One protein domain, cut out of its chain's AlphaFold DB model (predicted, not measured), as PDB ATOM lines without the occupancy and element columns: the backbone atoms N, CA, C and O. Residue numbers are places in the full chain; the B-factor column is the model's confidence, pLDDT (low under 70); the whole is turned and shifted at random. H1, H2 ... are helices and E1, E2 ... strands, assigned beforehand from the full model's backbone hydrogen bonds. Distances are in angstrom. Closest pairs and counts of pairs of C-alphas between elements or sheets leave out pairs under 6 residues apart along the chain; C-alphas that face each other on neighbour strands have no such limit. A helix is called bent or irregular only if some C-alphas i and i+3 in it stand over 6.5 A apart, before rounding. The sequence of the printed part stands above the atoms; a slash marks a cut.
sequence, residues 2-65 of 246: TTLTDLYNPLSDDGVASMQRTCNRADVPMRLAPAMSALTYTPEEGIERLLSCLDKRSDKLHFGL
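This is residues 2 to 65 of the 246 residues of the protein "Amidohydro_3 domain-containing protein" of Halomonas olivaria (UniProt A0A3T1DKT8). Picture a short rod with its parts laid lengthwise: E1 and E2 form a ribbon of two parallel strands, and the helices H1 and H2 run back along the E2 side of it. After H2 the last residues, 57 to 65, turn round and fold back beside E2. You have 64 printed residues, with two named strands and two named helices in the order E1, H1, E2, H2, a mixed class of helices and strands. The sheet's order is E1, E2, all parallel. The whole is compact, with a radius of gyration of the C-alphas of 11.4 A, and the C-alphas span 37 by 18 by 16 A.

Start with strand E1, residues 2 to 9, and look across to strand E2, residues 30 to 37. They are parallel neighbours, 19 degrees between their directions, and C-alphas 6 and 34, which face each other, are 4.4 A apart. Find N 4 and O 31 at 2.8 A, and N 33 and O 4 at 2.9 A, both within hydrogen-bond range. Between the strands comes helix H1, residues 13 to 23, and E1, H1 and E2 make a strand-helix-strand unit, two parallel neighbour strands with a helix between them in the chain, whose crossover is right-handed. The closest C-alphas of H1 and E2 are those of Cys 23 and Arg 31, 7.1 A apart. Go on to helix H2, residues 43 to 56; its closest C-alpha pair with E2 is Met 36 and Leu 50, at 7.0 A. H1 and H2 are close but not clearly touching, with the C-alphas of Gln 20 and Lys 56 closest at 7.7 A. They run the same way at a shallow tilt of 34 degrees, only just short of steep. E1 and H2 are apart. In H1 every O i to N i+4 pair is within hydrogen-bond range; in H2 8 of 10 are. H2 is irregular, but only just: C-alphas 52 and 55 are 6.6 A apart.

Find C-alpha 2 at (68.245, 165.020, -0.709); from there E1 runs 19.1 A to C-alpha 9. H1 begins at C-alpha 13, at (83.610, 145.759, -2.771), and spans 15.2 A to C-alpha 23. E2 covers 21.7 A from C-alpha 30 to C-alpha 37. H2 covers 20.5 A from C-alpha 43 and ends at C-alpha 56, at (74.677, 147.931, -8.806).

The two C-alphas farthest apart are those of Asp 27 and Thr 42, at 36.9 A. The printed part has no cut. The links E1 to H1 and E2 to H2 are tight, H1 to E2 is short, and no link is long. The mean pLDDT of the printed part is 95.2, and no printed residue is under 70.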
ATOM      1  N   THR A   2      66.937 164.352  -0.565       89.38
ATOM      2  CA  THR A   2      68.245 165.020  -0.709       89.38
ATOM      3  C   THR A   2      69.228 164.070  -1.386       89.38
ATOM      4  O   THR A   2      69.195 162.878  -1.093       89.38
ATOM      5  N   THR A   3      70.103 164.570  -2.260       91.75
ATOM      6  CA  THR A   3      71.209 163.784  -2.832       91.75
ATOM      7  C   THR A   3      72.526 164.227  -2.209       91.75
ATOM      8  O   THR A   3      72.826 165.421  -2.198       91.75
ATOM      9  N   LEU A   4      73.303 163.269  -1.713       93.12
ATOM     10  CA  LEU A   4      74.656 163.461  -1.210       93.12
ATOM     11  C   LEU A   4      75.652 162.813  -2.169       93.12
ATOM     12  O   LEU A   4      75.423 161.716  -2.675       93.12
ATOM     13  N   THR A   5      76.757 163.504  -2.417       93.44
ATOM     14  CA  THR A   5      77.879 162.965  -3.181       93.44
ATOM     15  C   THR A   5      78.976 162.601  -2.199       93.44
ATOM     16  O   THR A   5      79.460 163.475  -1.480       93.44
ATOM     17  N   ASP A   6      79.345 161.327  -2.170       94.19
ATOM     18  CA  ASP A   6      80.518 160.866  -1.437       94.19
ATOM     19  C   ASP A   6      81.738 161.038  -2.343       94.19
ATOM     20  O   ASP A   6      81.898 160.331  -3.338       94.19
ATOM     21  N   LEU A   7      82.520 162.086  -2.087       91.62
ATOM     22  CA  LEU A   7      83.638 162.463  -2.944       91.62
ATOM     23  C   LEU A   7      84.879 161.662  -2.555       91.62
ATOM     24  O   LEU A   7      85.242 161.644  -1.385       91.62
ATOM     25  N   TYR A   8      85.585 161.136  -3.560       94.81
ATOM     26  CA  TYR A   8      86.866 160.436  -3.397       94.81
ATOM     27  C   TYR A   8      86.729 159.053  -2.737       94.81
ATOM     28  O   TYR A   8      87.507 158.672  -1.866       94.81
ATOM     29  N   ASN A   9      85.728 158.285  -3.172       97.00
ATOM     30  CA  ASN A   9      85.473 156.932  -2.687       97.00
ATOM     31  C   ASN A   9      86.265 155.909  -3.531       97.00
ATOM     32  O   ASN A   9      86.200 155.972  -4.756       97.00
ATOM     33  N   PRO A  10      86.991 154.942  -2.946       95.25
ATOM     34  CA  PRO A  10      87.718 153.929  -3.718       95.25
ATOM     35  C   PRO A  10      86.790 152.929  -4.424       95.25
ATOM     36  O   PRO A  10      87.240 152.132  -5.225       95.25
ATOM     37  N   LEU A  11      85.492 152.930  -4.126       96.75
ATOM     38  CA  LEU A  11      84.536 151.914  -4.545       96.75
ATOM     39  C   LEU A  11      85.032 150.505  -4.209       96.75
ATOM     40  O   LEU A  11      84.933 149.624  -5.048       96.75
ATOM     41  N   SER A  12      85.554 150.245  -3.008       96.44
ATOM     42  CA  SER A  12      85.878 148.867  -2.598       96.44
ATOM     43  C   SER A  12      84.624 147.984  -2.602       96.44
ATOM     44  O   SER A  12      83.507 148.491  -2.473       96.44
ATOM     45  N   ASP A  13      84.769 146.667  -2.757       95.69
ATOM     46  CA  ASP A  13      83.610 145.759  -2.771       95.69
ATOM     47  C   ASP A  13      82.797 145.834  -1.475       95.69
ATOM     48  O   ASP A  13      81.579 146.009  -1.533       95.69
ATOM     49  N   ASP A  14      83.466 145.845  -0.321       96.56
ATOM     50  CA  ASP A  14      82.814 146.038   0.978       96.56
ATOM     51  C   ASP A  14      82.118 147.400   1.083       96.56
ATOM     52  O   ASP A  14      81.002 147.501   1.605       96.56
ATOM     53  N   GLY A  15      82.746 148.457   0.557       96.31
ATOM     54  CA  GLY A  15      82.182 149.804   0.532       96.31
ATOM     55  C   GLY A  15      80.910 149.867  -0.311       96.31
ATOM     56  O   GLY A  15      79.883 150.374   0.143       96.31
ATOM     57  N   VAL A  16      80.944 149.288  -1.512       96.94
ATOM     58  CA  VAL A  16      79.785 149.204  -2.409       96.94
ATOM     59  C   VAL A  16      78.669 148.362  -1.788       96.94
ATOM     60  O   VAL A  16      77.525 148.818  -1.752       96.94
ATOM     61  N   ALA A  17      78.983 147.196  -1.220       96.25
ATOM     62  CA  ALA A  17      78.004 146.348  -0.540       96.25
ATOM     63  C   ALA A  17      77.369 147.059   0.670       96.25
ATOM     64  O   ALA A  17      76.160 146.967   0.903       96.25
ATOM     65  N   SER A  18      78.158 147.816   1.436       96.38
ATOM     66  CA  SER A  18      77.666 148.644   2.543       96.38
ATOM     67  C   SER A  18      76.726 149.758   2.065       96.38
ATOM     68  O   SER A  18      75.629 149.927   2.614       96.38
ATOM     69  N   MET A  19      77.100 150.472   0.994       96.56
ATOM     70  CA  MET A  19      76.262 151.507   0.383       96.56
ATOM     71  C   MET A  19      74.942 150.935  -0.139       96.56
ATOM     72  O   MET A  19      73.896 151.528   0.118       96.56
ATOM     73  N   GLN A  20      74.958 149.773  -0.799       95.38
ATOM     74  CA  GLN A  20      73.741 149.102  -1.269       95.38
ATOM     75  C   GLN A  20      72.828 148.705  -0.106       95.38
ATOM     76  O   GLN A  20      71.648 149.061  -0.108       95.38
ATOM     77  N   ARG A  21      73.369 148.025   0.917       95.38
ATOM     78  CA  ARG A  21      72.600 147.629   2.110       95.38
ATOM     79  C   ARG A  21      71.943 148.824   2.790       95.38
ATOM     80  O   ARG A  21      70.796 148.727   3.210       95.38
ATOM     81  N   THR A  22      72.655 149.944   2.884       94.62
ATOM     82  CA  THR A  22      72.157 151.146   3.560       94.62
ATOM     83  C   THR A  22      71.137 151.890   2.704       94.62
ATOM     84  O   THR A  22      70.025 152.153   3.160       94.62
ATOM     85  N   CYS A  23      71.479 152.204   1.452       94.12
ATOM     86  CA  CYS A  23      70.636 153.022   0.582       94.12
ATOM     87  C   CYS A  23      69.343 152.309   0.177       94.12
ATOM     88  O   CYS A  23      68.354 152.985  -0.074       94.12
ATOM     89  N   ASN A  24      69.308 150.973   0.148       89.06
ATOM     90  CA  ASN A  24      68.098 150.226  -0.208       89.06
ATOM     91  C   ASN A  24      67.058 150.148   0.921       89.06
ATOM     92  O   ASN A  24      65.940 149.688   0.689       89.06
ATOM     93  N   ARG A  25      67.374 150.615   2.135       93.56
ATOM     94  CA  ARG A  25      66.385 150.654   3.213       93.56
ATOM     95  C   ARG A  25      65.308 151.705   2.929       93.56
ATOM     96  O   ARG A  25      65.580 152.810   2.442       93.56
ATOM     97  N   ALA A  26      64.060 151.376   3.258       90.88
ATOM     98  CA  ALA A  26      62.925 152.274   3.051       90.88
ATOM     99  C   ALA A  26      63.040 153.561   3.891       90.88
ATOM    100  O   ALA A  26      62.708 154.639   3.397       90.88
ATOM    101  N   ASP A  27      63.587 153.451   5.106       94.06
ATOM    102  CA  ASP A  27      63.711 154.524   6.097       94.06
ATOM    103  C   ASP A  27      64.826 155.541   5.805       94.06
ATOM    104  O   ASP A  27      64.876 156.580   6.454       94.06
ATOM    105  N   VAL A  28      65.691 155.294   4.814       92.12
ATOM    106  CA  VAL A  28      66.745 156.235   4.403       92.12
ATOM    107  C   VAL A  28      66.191 157.215   3.355       92.12
ATOM    108  O   VAL A  28      65.946 156.814   2.216       92.12
ATOM    109  N   PRO A  29      66.001 158.513   3.670       92.00
ATOM    110  CA  PRO A  29      65.331 159.470   2.779       92.00
ATOM    111  C   PRO A  29      66.299 160.189   1.816       92.00
ATOM    112  O   PRO A  29      65.983 161.260   1.280       92.00
ATOM    113  N   MET A  30      67.502 159.642   1.631       93.88
ATOM    114  CA  MET A  30      68.610 160.266   0.909       93.88
ATOM    115  C   MET A  30      69.046 159.407  -0.279       93.88
ATOM    116  O   MET A  30      69.026 158.181  -0.203       93.88
ATOM    117  N   ARG A  31      69.456 160.071  -1.363       95.56
ATOM    118  CA  ARG A  31      70.180 159.458  -2.479       95.56
ATOM    119  C   ARG A  31      71.676 159.640  -2.280       95.56
ATOM    120  O   ARG A  31      72.107 160.723  -1.884       95.56
ATOM    121  N   LEU A  32      72.457 158.629  -2.614       96.31
ATOM    122  CA  LEU A  32      73.908 158.657  -2.568       96.31
ATOM    123  C   LEU A  32      74.476 158.530  -3.982       96.31
ATOM    124  O   LEU A  32      74.015 157.715  -4.775       96.31
ATOM    125  N   ALA A  33      75.474 159.345  -4.294       96.44
ATOM    126  CA  ALA A  33      76.236 159.264  -5.530       96.44
ATOM    127  C   ALA A  33      77.733 159.259  -5.193       96.44
ATOM    128  O   ALA A  33      78.321 160.340  -5.098       96.44
ATOM    129  N   PRO A  34      78.359 158.099  -4.933       97.19
ATOM    130  CA  PRO A  34      79.805 158.034  -4.786       97.19
ATOM    131  C   PRO A  34      80.517 158.466  -6.071       97.19
ATOM    132  O   PRO A  34      80.152 158.063  -7.177       97.19
ATOM    133  N   ALA A  35      81.553 159.284  -5.909       97.12
ATOM    134  CA  ALA A  35      82.491 159.637  -6.960       97.12
ATOM    135  C   ALA A  35      83.799 158.880  -6.735       97.12
ATOM    136  O   ALA A  35      84.473 159.086  -5.721       97.12
ATOM    137  N   MET A  36      84.140 158.015  -7.688       98.06
ATOM    138  CA  MET A  36      85.292 157.129  -7.592       98.06
ATOM    139  C   MET A  36      86.599 157.923  -7.556       98.06
ATOM    140  O   MET A  36      86.797 158.808  -8.381       98.06
ATOM    141  N   SER A  37      87.502 157.600  -6.638       97.38
ATOM    142  CA  SER A  37      88.844 158.182  -6.583       97.38
ATOM    143  C   SER A  37      89.676 157.769  -7.804       97.38
ATOM    144  O   SER A  37      90.052 156.608  -7.947       97.38
ATOM    145  N   ALA A  38      90.001 158.733  -8.669       96.88
ATOM    146  CA  ALA A  38      90.796 158.503  -9.878       96.88
ATOM    147  C   ALA A  38      92.268 158.157  -9.597       96.88
ATOM    148  O   ALA A  38      92.935 157.623 -10.473       96.88
ATOM    149  N   LEU A  39      92.775 158.489  -8.404       96.50
ATOM    150  CA  LEU A  39      94.169 158.249  -8.010       96.50
ATOM    151  C   LEU A  39      94.361 156.933  -7.248       96.50
ATOM    152  O   LEU A  39      95.487 156.578  -6.918       96.50
ATOM    153  N   THR A  40      93.277 156.220  -6.933       95.94
ATOM    154  CA  THR A  40      93.357 154.926  -6.239       95.94
ATOM    155  C   THR A  40      93.781 153.792  -7.173       95.94
ATOM    156  O   THR A  40      94.353 152.813  -6.707       95.94
ATOM    157  N   TYR A  41      93.523 153.934  -8.472       94.88
ATOM    158  CA  TYR A  41      93.742 152.911  -9.493       94.88
ATOM    159  C   TYR A  41      94.530 153.481 -10.671       94.88
ATOM    160  O   TYR A  41      94.625 154.702 -10.841       94.88
ATOM    161  N   THR A  42      95.035 152.607 -11.542       97.19
ATOM    162  CA  THR A  42      95.332 153.030 -12.916       97.19
ATOM    163  C   THR A  42      94.033 153.450 -13.635       97.19
ATOM    164  O   THR A  42      92.946 153.027 -13.228       97.19
ATOM    165  N   PRO A  43      94.083 154.309 -14.673       97.44
ATOM    166  CA  PRO A  43      92.899 154.688 -15.434       97.44
ATOM    167  C   PRO A  43      92.111 153.485 -15.943       97.44
ATOM    168  O   PRO A  43      90.891 153.487 -15.849       97.44
ATOM    169  N   GLU A  44      92.794 152.454 -16.432       97.62
ATOM    170  CA  GLU A  44      92.189 151.250 -16.998       97.62
ATOM    171  C   GLU A  44      91.401 150.481 -15.932       97.62
ATOM    172  O   GLU A  44      90.199 150.260 -16.094       97.62
ATOM    173  N   GLU A  45      92.048 150.165 -14.807       97.75
ATOM    174  CA  GLU A  45      91.421 149.485 -13.667       97.75
ATOM    175  C   GLU A  45      90.275 150.313 -13.075       97.75
ATOM    176  O   GLU A  45      89.230 149.778 -12.713       97.75
ATOM    177  N   GLY A  46      90.447 151.633 -12.979       97.56
ATOM    178  CA  GLY A  46      89.424 152.526 -12.450       97.56
ATOM    179  C   GLY A  46      88.197 152.613 -13.361       97.56
ATOM    180  O   GLY A  46      87.064 152.570 -12.876       97.56
ATOM    181  N   ILE A  47      88.392 152.700 -14.680       98.06
ATOM    182  CA  ILE A  47      87.296 152.662 -15.658       98.06
ATOM    183  C   ILE A  47      86.540 151.339 -15.524       98.06
ATOM    184  O   ILE A  47      85.323 151.360 -15.335       98.06
ATOM    185  N   GLU A  48      87.241 150.203 -15.547       97.62
ATOM    186  CA  GLU A  48      86.628 148.882 -15.375       97.62
ATOM    187  C   GLU A  48      85.865 148.791 -14.048       97.62
ATOM    188  O   GLU A  48      84.696 148.386 -14.011       97.62
ATOM    189  N   ARG A  49      86.476 149.260 -12.954       97.19
ATOM    190  CA  ARG A  49      85.857 149.244 -11.632       97.19
ATOM    191  C   ARG A  49      84.566 150.052 -11.601       97.19
ATOM    192  O   ARG A  49      83.552 149.557 -11.101       97.19
ATOM    193  N   LEU A  50      84.573 151.273 -12.128       97.06
ATOM    194  CA  LEU A  50      83.384 152.120 -12.146       97.06
ATOM    195  C   LEU A  50      82.279 151.521 -13.019       97.06
ATOM    196  O   LEU A  50      81.121 151.509 -12.595       97.06
ATOM    197  N   LEU A  51      82.631 150.994 -14.196       96.50
ATOM    198  CA  LEU A  51      81.687 150.335 -15.096       96.50
ATOM    199  C   LEU A  51      81.046 149.109 -14.429       96.50
ATOM    200  O   LEU A  51      79.824 148.980 -14.464       96.50
ATOM    201  N   SER A  52      81.822 148.292 -13.703       95.94
ATOM    202  CA  SER A  52      81.304 147.142 -12.935       95.94
ATOM    203  C   SER A  52      80.302 147.527 -11.833       95.94
ATOM    204  O   SER A  52      79.497 146.709 -11.382       95.94
ATOM    205  N   CYS A  53      80.329 148.783 -11.375       96.19
ATOM    206  CA  CYS A  53      79.393 149.297 -10.380       96.19
ATOM    207  C   CYS A  53      78.102 149.847 -11.000       96.19
ATOM    208  O   CYS A  53      77.121 150.032 -10.278       96.19
ATOM    209  N   LEU A  54      78.048 150.093 -12.314       94.00
ATOM    210  CA  LEU A  54      76.862 150.671 -12.951       94.00
ATOM    211  C   LEU A  54      75.630 149.771 -12.826       94.00
ATOM    212  O   LEU A  54      74.525 150.297 -12.684       94.00
ATOM    213  N   ASP A  55      75.800 148.450 -12.809       92.19
ATOM    214  CA  ASP A  55      74.704 147.482 -12.639       92.19
ATOM    215  C   ASP A  55      74.228 147.358 -11.187       92.19
ATOM    216  O   ASP A  55      73.155 146.829 -10.909       92.19
ATOM    217  N   LYS A  56      74.991 147.917 -10.241       92.88
ATOM    218  CA  LYS A  56      74.677 147.931  -8.806       92.88
ATOM    219  C   LYS A  56      73.833 149.145  -8.390       92.88
ATOM    220  O   LYS A  56      73.544 149.302  -7.199       92.88
ATOM    221  N   ARG A  57      73.463 150.011  -9.343       94.06
ATOM    222  CA  ARG A  57      72.676 151.238  -9.124       94.06
ATOM    223  C   ARG A  57      71.240 150.946  -8.669       94.06
ATOM    224  O   ARG A  57      70.643 149.947  -9.055       94.06
ATOM    225  N   SER A  58      70.656 151.864  -7.909       94.12
ATOM    226  CA  SER A  58      69.239 151.862  -7.521       94.12
ATOM    227  C   SER A  58      68.663 153.286  -7.559       94.12
ATOM    228  O   SER A  58      69.381 154.240  -7.858       94.12
ATOM    229  N   ASP A  59      67.376 153.475  -7.240       92.56
ATOM    230  CA  ASP A  59      66.779 154.826  -7.141       92.56
ATOM    231  C   ASP A  59      67.475 155.710  -6.084       92.56
ATOM    232  O   ASP A  59      67.481 156.941  -6.184       92.56
ATOM    233  N   LYS A  60      68.085 155.080  -5.071       95.31
ATOM    234  CA  LYS A  60      68.781 155.754  -3.970       95.31
ATOM    235  C   LYS A  60      70.304 155.704  -4.080       95.31
ATOM    236  O   LYS A  60      70.959 156.394  -3.308       95.31
ATOM    237  N   LEU A  61      70.875 154.942  -5.013       96.31
ATOM    238  CA  LEU A  61      72.324 154.789  -5.169       96.31
ATOM    239  C   LEU A  61      72.734 154.920  -6.638       96.31
ATOM    240  O   LEU A  61      72.367 154.093  -7.470       96.31
ATOM    241  N   HIS A  62      73.529 155.936  -6.952       95.31
ATOM    242  CA  HIS A  62      73.976 156.238  -8.312       95.31
ATOM    243  C   HIS A  62      75.487 156.064  -8.456       95.31
ATOM    244  O   HIS A  62      76.240 156.417  -7.558       95.31
ATOM    245  N   PHE A  63      75.936 155.605  -9.619       96.25
ATOM    246  CA  PHE A  63      77.352 155.503  -9.977       96.25
ATOM    247  C   PHE A  63      77.618 156.271 -11.280       96.25
ATOM    248  O   PHE A  63      76.678 156.694 -11.954       96.25
ATOM    249  N   GLY A  64      78.893 156.456 -11.625       93.38
ATOM    250  CA  GLY A  64      79.326 157.095 -12.878       93.38
ATOM    251  C   GLY A  64      80.117 158.396 -12.710       93.38
ATOM    252  O   GLY A  64      80.552 158.977 -13.701       93.38
ATOM    253  N   LEU A  65      80.325 158.855 -11.471       95.56
ATOM    254  CA  LEU A  65      81.161 160.019 -11.181       95.56
ATOM    255  C   LEU A  65      82.591 159.585 -10.859       95.56
ATOM    256  O   LEU A  65      82.801 158.616 -10.129       95.56
TER     257      LEU A  65